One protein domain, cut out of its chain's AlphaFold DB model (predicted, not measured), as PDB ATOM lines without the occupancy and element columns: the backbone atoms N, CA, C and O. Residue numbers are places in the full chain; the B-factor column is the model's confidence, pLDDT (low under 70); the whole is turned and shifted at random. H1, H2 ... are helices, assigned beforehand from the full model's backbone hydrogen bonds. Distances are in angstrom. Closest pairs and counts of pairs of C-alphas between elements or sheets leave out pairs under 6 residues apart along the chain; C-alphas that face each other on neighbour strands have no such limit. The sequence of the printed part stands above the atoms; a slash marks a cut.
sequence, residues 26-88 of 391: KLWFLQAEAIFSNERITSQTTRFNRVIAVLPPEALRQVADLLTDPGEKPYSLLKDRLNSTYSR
ATOM      1  N   LYS A  26     128.980 121.163  99.407       86.94
ATOM      2  CA  LYS A  26     127.514 121.080  99.582       86.94
ATOM      3  C   LYS A  26     126.753 121.156  98.253       86.94
ATOM      4  O   LYS A  26     125.789 120.416  98.060       86.94
ATOM      5  N   LEU A  27     127.179 122.038  97.344       88.25
ATOM      6  CA  LEU A  27     126.562 122.212  96.027       88.25
ATOM      7  C   LEU A  27     126.858 121.007  95.127       88.25
ATOM      8  O   LEU A  27     125.954 120.492  94.470       88.25
ATOM      9  N   TRP A  28     128.099 120.513  95.167       90.88
ATOM     10  CA  TRP A  28     128.505 119.303  94.451       90.88
ATOM     11  C   TRP A  28     127.682 118.077  94.875       90.88
ATOM     12  O   TRP A  28     127.180 117.351  94.018       90.88
ATOM     13  N   PHE A  29     127.445 117.886  96.178       90.62
ATOM     14  CA  PHE A  29     126.578 116.805  96.663       90.62
ATOM     15  C   PHE A  29     125.124 116.934  96.195       90.62
ATOM     16  O   PHE A  29     124.516 115.921  95.862       90.62
ATOM     17  N   LEU A  30     124.571 118.150  96.115       90.62
ATOM     18  CA  LEU A  30     123.236 118.375  95.544       90.62
ATOM     19  C   LEU A  30     123.166 117.939  94.072       90.62
ATOM     20  O   LEU A  30     122.201 117.297  93.658       90.62
ATOM     21  N   GLN A  31     124.203 118.247  93.288       90.56
ATOM     22  CA  GLN A  31     124.297 117.831  91.889       90.56
ATOM     23  C   GLN A  31     124.461 116.308  91.755       90.56
ATOM     24  O   GLN A  31     123.788 115.689  90.928       90.56
ATOM     25  N   ALA A  32     125.298 115.687  92.592       90.31
ATOM     26  CA  ALA A  32     125.465 114.236  92.637       90.31
ATOM     27  C   ALA A  32     124.156 113.516  93.014       90.31
ATOM     28  O   ALA A  32     123.800 112.518  92.392       90.31
ATOM     29  N   GLU A  33     123.389 114.043  93.973       90.69
ATOM     30  CA  GLU A  33     122.104 113.469  94.394       90.69
ATOM     31  C   GLU A  33     121.017 113.580  93.322       90.69
ATOM     32  O   GLU A  33     120.220 112.651  93.173       90.69
ATOM     33  N   ALA A  34     121.019 114.648  92.520       89.25
ATOM     34  CA  ALA A  34     120.163 114.743  91.338       89.25
ATOM     35  C   ALA A  34     120.511 113.660  90.298       89.25
ATOM     36  O   ALA A  34     119.614 112.991  89.782       89.25
ATOM     37  N   ILE A  35     121.803 113.416  90.046       90.06
ATOM     38  CA  ILE A  35     122.263 112.357  89.133       90.06
ATOM     39  C   ILE A  35     121.876 110.969  89.664       90.06
ATOM     40  O   ILE A  35     121.254 110.199  88.939       90.06
ATOM     41  N   PHE A  36     122.129 110.668  90.943       90.00
ATOM     42  CA  PHE A  36     121.722 109.393  91.549       90.00
ATOM     43  C   PHE A  36     120.207 109.168  91.519       90.00
ATOM     44  O   PHE A  36     119.759 108.027  91.401       90.00
ATOM     45  N   SER A  37     119.415 110.239  91.620       88.94
ATOM     46  CA  SER A  37     117.954 110.173  91.508       88.94
ATOM     47  C   SER A  37     117.516 109.849  90.076       88.94
ATOM     48  O   SER A  37     116.663 108.981  89.886       88.94
ATOM     49  N   ASN A  38     118.148 110.466  89.072       87.69
ATOM     50  CA  ASN A  38     117.908 110.177  87.654       87.69
ATOM     51  C   ASN A  38     118.306 108.736  87.285       87.69
ATOM     52  O   ASN A  38     117.551 108.045  86.605       87.69
ATOM     53  N   GLU A  39     119.443 108.250  87.791       86.56
ATOM     54  CA  GLU A  39     119.919 106.870  87.599       86.56
ATOM     55  C   GLU A  39     119.192 105.836  88.488       86.56
ATOM     56  O   GLU A  39     119.510 104.649  88.446       86.56
ATOM     57  N   ARG A  40     118.214 106.264  89.304       87.44
ATOM     58  CA  ARG A  40     117.463 105.431  90.270       87.44
ATOM     59  C   ARG A  40     118.352 104.661  91.262       87.44
ATOM     60  O   ARG A  40     117.943 103.638  91.810       87.44
ATOM     61  N   ILE A  41     119.552 105.166  91.551       86.38
ATOM     62  CA  ILE A  41     120.487 104.551  92.498       86.38
ATOM     63  C   ILE A  41     120.013 104.847  93.922       86.38
ATOM     64  O   ILE A  41     120.243 105.929  94.466       86.38
ATOM     65  N   THR A  42     119.363 103.870  94.554       85.06
ATOM     66  CA  THR A  42     118.869 103.946  95.942       85.06
ATOM     67  C   THR A  42     119.864 103.411  96.977       85.06
ATOM     68  O   THR A  42     119.863 103.876  98.114       85.06
ATOM     69  N   SER A  43     120.742 102.479  96.591       88.38
ATOM     70  CA  SER A  43     121.718 101.844  97.489       88.38
ATOM     71  C   SER A  43     122.803 102.817  97.974       88.38
ATOM     72  O   SER A  43     123.518 103.419  97.167       88.38
ATOM     73  N   GLN A  44     122.970 102.921  99.301       88.06
ATOM     74  CA  GLN A  44     124.048 103.683  99.951       88.06
ATOM     75  C   GLN A  44     125.432 103.253  99.444       88.06
ATOM     76  O   GLN A  44     126.234 104.104  99.066       88.06
ATOM     77  N   THR A  45     125.693 101.945  99.373       87.38
ATOM     78  CA  THR A  45     126.982 101.380  98.943       87.38
ATOM     79  C   THR A  45     127.294 101.726  97.488       87.38
ATOM     80  O   THR A  45     128.417 102.102  97.159       87.38
ATOM     81  N   THR A  46     126.295 101.686  96.600       89.12
ATOM     82  CA  THR A  46     126.486 102.055  95.189       89.12
ATOM     83  C   THR A  46     126.797 103.545  95.032       89.12
ATOM     84  O   THR A  46     127.688 103.893  94.256       89.12
ATOM     85  N   ARG A  47     126.127 104.423  95.797       89.56
ATOM     86  CA  ARG A  47     126.434 105.868  95.830       89.56
ATOM     87  C   ARG A  47     127.839 106.129  96.368       89.56
ATOM     88  O   ARG A  47     128.589 106.865  95.739       89.56
ATOM     89  N   PHE A  48     128.210 105.495  97.480       89.06
ATOM     90  CA  PHE A  48     129.538 105.581  98.095       89.06
ATOM     91  C   PHE A  48     130.650 105.214  97.101       89.06
ATOM     92  O   PHE A  48     131.534 106.029  96.837       89.06
ATOM     93  N   ASN A  49     130.531 104.060  96.436       88.88
ATOM     94  CA  ASN A  49     131.489 103.606  95.423       88.88
ATOM     95  C   ASN A  49     131.578 104.559  94.215       88.88
ATOM     96  O   ASN A  49     132.654 104.742  93.647       88.88
ATOM     97  N   ARG A  50     130.462 105.182  93.808       89.31
ATOM     98  CA  ARG A  50     130.451 106.189  92.731       89.31
ATOM     99  C   ARG A  50     131.112 107.501  93.145       89.31
ATOM    100  O   ARG A  50     131.876 108.044  92.356       89.31
ATOM    101  N   VAL A  51     130.862 107.975  94.365       89.25
ATOM    102  CA  VAL A  51     131.507 109.173  94.922       89.25
ATOM    103  C   VAL A  51     133.020 108.970  95.028       89.25
ATOM    104  O   VAL A  51     133.770 109.783  94.494       89.25
ATOM    105  N   ILE A  52     133.480 107.862  95.622       88.12
ATOM    106  CA  ILE A  52     134.914 107.548  95.772       88.12
ATOM    107  C   ILE A  52     135.644 107.541  94.426       88.12
ATOM    108  O   ILE A  52     136.736 108.092  94.331       88.12
ATOM    109  N   ALA A  53     135.028 106.999  93.370       87.44
ATOM    110  CA  ALA A  53     135.617 106.955  92.030       87.44
ATOM    111  C   ALA A  53     135.847 108.338  91.374       87.44
ATOM    112  O   ALA A  53     136.467 108.408  90.313       87.44
ATOM    113  N   VAL A  54     135.334 109.425  91.964       88.94
ATOM    114  CA  VAL A  54     135.457 110.805  91.457       88.94
ATOM    115  C   VAL A  54     136.142 111.752  92.455       88.94
ATOM    116  O   VAL A  54     136.492 112.876  92.090       88.94
ATOM    117  N   LEU A  55     136.401 111.313  93.691       88.50
ATOM    118  CA  LEU A  55     137.125 112.121  94.671       88.50
ATOM    119  C   LEU A  55     138.617 112.272  94.307       88.50
ATOM    120  O   LEU A  55     139.262 111.292  93.931       88.50
ATOM    121  N   PRO A  56     139.207 113.470  94.487       87.00
ATOM    122  CA  PRO A  56     140.647 113.657  94.380       87.00
ATOM    123  C   PRO A  56     141.372 112.962  95.547       87.00
ATOM    124  O   PRO A  56     140.792 112.794  96.625       87.00
ATOM    125  N   PRO A  57     142.663 112.610  95.387       84.62
ATOM    126  CA  PRO A  57     143.424 111.877  96.402       84.62
ATOM    127  C   PRO A  57     143.507 112.608  97.749       84.62
ATOM    128  O   PRO A  57     143.553 111.964  98.793       84.62
ATOM    129  N   GLU A  58     143.483 113.941  97.750       84.69
ATOM    130  CA  GLU A  58     143.464 114.742  98.975       84.69
ATOM    131  C   GLU A  58     142.159 114.566  99.767       84.69
ATOM    132  O   GLU A  58     142.202 114.352 100.977       84.69
ATOM    133  N   ALA A  59     141.008 114.548  99.085       83.62
ATOM    134  CA  ALA A  59     139.725 114.264  99.721       83.62
ATOM    135  C   ALA A  59     139.652 112.810 100.209       83.62
ATOM    136  O   ALA A  59     139.162 112.574 101.309       83.62
ATOM    137  N   LEU A  60     140.195 111.847  99.446       86.50
ATOM    138  CA  LEU A  60     140.270 110.436  99.859       86.50
ATOM    139  C   LEU A  60     141.081 110.245 101.151       86.50
ATOM    140  O   LEU A  60     140.673 109.467 102.008       86.50
ATOM    141  N   ARG A  61     142.182 110.988 101.343       85.69
ATOM    142  CA  ARG A  61     142.963 110.958 102.597       85.69
ATOM    143  C   ARG A  61     142.145 111.395 103.819       85.69
ATOM    144  O   ARG A  61     142.335 110.833 104.890       85.69
ATOM    145  N   GLN A  62     141.221 112.348 103.664       82.69
ATOM    146  CA  GLN A  62     140.359 112.853 104.750       82.69
ATOM    147  C   GLN A  62     139.248 111.873 105.177       82.69
ATOM    148  O   GLN A  62     138.577 112.110 106.186       82.69
ATOM    149  N   VAL A  63     139.029 110.811 104.392       84.25
ATOM    150  CA  VAL A  63     137.956 109.815 104.570       84.25
ATOM    151  C   VAL A  63     138.481 108.372 104.521       84.25
ATOM    152  O   VAL A  63     137.707 107.430 104.364       84.25
ATOM    153  N   ALA A  64     139.800 108.179 104.626       84.56
ATOM    154  CA  ALA A  64     140.447 106.865 104.566       84.56
ATOM    155  C   ALA A  64     140.038 105.939 105.733       84.56
ATOM    156  O   ALA A  64     140.035 104.716 105.591       84.56
ATOM    157  N   ASP A  65     139.629 106.532 106.857       83.44
ATOM    158  CA  ASP A  65     138.935 105.871 107.963       83.44
ATOM    159  C   ASP A  65     137.628 105.206 107.485       83.44
ATOM    160  O   ASP A  65     137.454 103.998 107.640       83.44
ATOM    161  N   LEU A  66     136.767 105.962 106.798       82.19
ATOM    162  CA  LEU A  66     135.491 105.489 106.244       82.19
ATOM    163  C   LEU A  66     135.645 104.483 105.090       82.19
ATOM    164  O   LEU A  66     134.702 103.749 104.794       82.19
ATOM    165  N   LEU A  67     136.803 104.443 104.419       80.62
ATOM    166  CA  LEU A  67     137.127 103.403 103.430       80.62
ATOM    167  C   LEU A  67     137.535 102.076 104.086       80.62
ATOM    168  O   LEU A  67     137.381 101.029 103.461       80.62
ATOM    169  N   THR A  68     138.074 102.122 105.307       80.06
ATOM    170  CA  THR A  68     138.577 100.938 106.021       80.06
ATOM    171  C   THR A  68     137.456 100.228 106.778       80.06
ATOM    172  O   THR A  68     137.381  99.002 106.733       80.06
ATOM    173  N   ASP A  69     136.563 100.987 107.420       76.88
ATOM    174  CA  ASP A  69     135.355 100.466 108.072       76.88
ATOM    175  C   ASP A  69     134.094 101.202 107.567       76.88
ATOM    176  O   ASP A  69     133.684 102.229 108.125       76.88
ATOM    177  N   PRO A  70     133.475 100.724 106.470       67.25
ATOM    178  CA  PRO A  70     132.228 101.274 105.962       67.25
ATOM    179  C   PRO A  70     131.056 100.805 106.838       67.25
ATOM    180  O   PRO A  70     130.364  99.836 106.518       67.25
ATOM    181  N   GLY A  71     130.816 101.527 107.936       77.38
ATOM    182  CA  GLY A  71     129.669 101.305 108.823       77.38
ATOM    183  C   GLY A  71     128.305 101.426 108.120       77.38
ATOM    184  O   GLY A  71     128.213 101.763 106.944       77.38
ATOM    185  N   GLU A  72     127.214 101.207 108.861       74.19
ATOM    186  CA  GLU A  72     125.851 100.950 108.340       74.19
ATOM    187  C   GLU A  72     125.325 101.917 107.245       74.19
ATOM    188  O   GLU A  72     124.487 101.541 106.423       74.19
ATOM    189  N   LYS A  73     125.789 103.178 107.211       83.19
ATOM    190  CA  LYS A  73     125.359 104.217 106.249       83.19
ATOM    191  C   LYS A  73     126.566 104.964 105.658       83.19
ATOM    192  O   LYS A  73     126.785 106.136 105.990       83.19
ATOM    193  N   PRO A  74     127.356 104.320 104.777       84.50
ATOM    194  CA  PRO A  74     128.674 104.817 104.388       84.50
ATOM    195  C   PRO A  74     128.602 106.111 103.566       84.50
ATOM    196  O   PRO A  74     129.410 107.013 103.770       84.50
ATOM    197  N   TYR A  75     127.599 106.272 102.692       88.06
ATOM    198  CA  TYR A  75     127.423 107.504 101.912       88.06
ATOM    199  C   TYR A  75     126.968 108.686 102.786       88.06
ATOM    200  O   TYR A  75     127.427 109.806 102.574       88.06
ATOM    201  N   SER A  76     126.109 108.456 103.788       88.75
ATOM    202  CA  SER A  76     125.707 109.506 104.737       88.75
ATOM    203  C   SER A  76     126.895 110.016 105.556       88.75
ATOM    204  O   SER A  76     127.148 111.217 105.564       88.75
ATOM    205  N   LEU A  77     127.672 109.109 106.162       88.06
ATOM    206  CA  LEU A  77     128.867 109.473 106.932       88.06
ATOM    207  C   LEU A  77     129.912 110.184 106.061       88.06
ATOM    208  O   LEU A  77     130.469 111.197 106.475       88.06
ATOM    209  N   LEU A  78     130.124 109.705 104.831       89.06
ATOM    210  CA  LEU A  78     131.017 110.334 103.858       89.06
ATOM    211  C   LEU A  78     130.575 111.764 103.514       89.06
ATOM    212  O   LEU A  78     131.394 112.686 103.530       89.06
ATOM    213  N   LYS A  79     129.282 111.961 103.229       89.56
ATOM    214  CA  LYS A  79     128.697 113.274 102.936       89.56
ATOM    215  C   LYS A  79     128.858 114.224 104.119       89.56
ATOM    216  O   LYS A  79     129.266 115.364 103.913       89.56
ATOM    217  N   ASP A  80     128.584 113.776 105.337       88.00
ATOM    218  CA  ASP A  80     128.678 114.615 106.534       88.00
ATOM    219  C   ASP A  80     130.133 114.945 106.893       88.00
ATOM    220  O   ASP A  80     130.436 116.097 107.204       88.00
ATOM    221  N   ARG A  81     131.063 113.990 106.755       87.69
ATOM    222  CA  ARG A  81     132.505 114.203 106.956       87.69
ATOM    223  C   ARG A  81     133.070 115.201 105.950       87.69
ATOM    224  O   ARG A  81     133.678 116.186 106.357       87.69
ATOM    225  N   LEU A  82     132.819 115.002 104.656       87.50
ATOM    226  CA  LEU A  82     133.278 115.920 103.609       87.50
ATOM    227  C   LEU A  82     132.613 117.293 103.737       87.50
ATOM    228  O   LEU A  82     133.295 118.304 103.608       87.50
ATOM    229  N   ASN A  83     131.324 117.364 104.077       86.94
ATOM    230  CA  ASN A  83     130.694 118.641 104.399       86.94
ATOM    231  C   ASN A  83     131.275 119.273 105.669       86.94
ATOM    232  O   ASN A  83     131.339 120.490 105.726       86.94
ATOM    233  N   SER A  84     131.725 118.526 106.676       83.38
ATOM    234  CA  SER A  84     132.364 119.115 107.862       83.38
ATOM    235  C   SER A  84     133.773 119.644 107.569       83.38
ATOM    236  O   SER A  84     134.145 120.680 108.115       83.38
ATOM    237  N   THR A  85     134.528 118.976 106.691       81.19
ATOM    238  CA  THR A  85     135.888 119.374 106.289       81.19
ATOM    239  C   THR A  85     135.893 120.518 105.268       81.19
ATOM    240  O   THR A  85     136.691 121.444 105.400       81.19
ATOM    241  N   TYR A  86     135.000 120.469 104.271       76.62
ATOM    242  CA  TYR A  86     134.946 121.402 103.136       76.62
ATOM    243  C   TYR A  86     133.782 122.400 103.179       76.62
ATOM    244  O   TYR A  86     133.757 123.328 102.373       76.62
ATOM    245  N   SER A  87     132.816 122.287 104.105       69.38
ATOM    246  CA  SER A  87     131.989 123.461 104.415       69.38
ATOM    247  C   SER A  87     132.955 124.536 104.860       69.38
ATOM    248  O   SER A  87     133.621 124.356 105.881       69.38
ATOM    249  N   ARG A  88     132.996 125.618 104.070       60.41
ATOM    250  CA  ARG A  88     133.724 126.863 104.313       60.41
ATOM    251  C   ARG A  88     133.975 127.025 105.800       60.41
ATOM    252  O   ARG A  88     133.030 126.952 106.588       60.41
TER     253      ARG A  88
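This is residues 26 to 88 of the 391 residues of an uncharacterized protein of Apolygus lucorum (UniProt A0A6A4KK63). Two long helices, H1 and H5, run opposite ways at a shallow tilt and come near each other at residues 26 and 83, while H2 spans the other end between them and packs on the first part of H5. The short helices H3 and H4 sit on the side of H5 away from H1, and residues 53 to 58, which lead into and begin H3, stick out. The printed part has 63 residues with five named helices, H1 to H5 in order along the chain, and no named strand, and its class is all helix. It is compact, with a radius of gyration of the C-alphas of 11.2 A, and rounded, with spans of 29 by 27 by 18 A.

H5, residues 74 to 86, touches H2, residues 44 to 52, with residues 74 to 78 alone; the closest C-alphas are those of Phe 48 and Tyr 75, 4.8 A apart. These two run the same way at a steep tilt of 40 degrees. H4, residues 64 to 68, only just touches H5, with 3 pairs of C-alphas within 8 A, the closest being Leu 66 and Leu 78 at 7.0 A. H1, residues 26 to 38, is close to H5 but not clearly touching, at a shallow tilt of 26 degrees, opposite ways; the closest C-alphas, of Lys 26 and Asn 83, are 6.3 A apart. H1 is apart from H4. In H1, H2, H4, H5 and H3, residues 57 to 61, every O i to N i+4 pair is within hydrogen-bond range.

H1 begins at C-alpha 26, (127.514, 121.080, 99.582), and is 18.8 A long. H2 is 12.3 A long. H5 is 17.8 A long and ends at C-alpha 86, (134.946, 121.402, 103.136). H3 and H4 have five residues each.

The C-alphas farthest apart, of Arg 40 and Arg 88, are 30.3 A apart. The printed part has no cut, and its four links are tight. The mean pLDDT of the printed part is 85.4; residues 70, 87 and 88 are under 70.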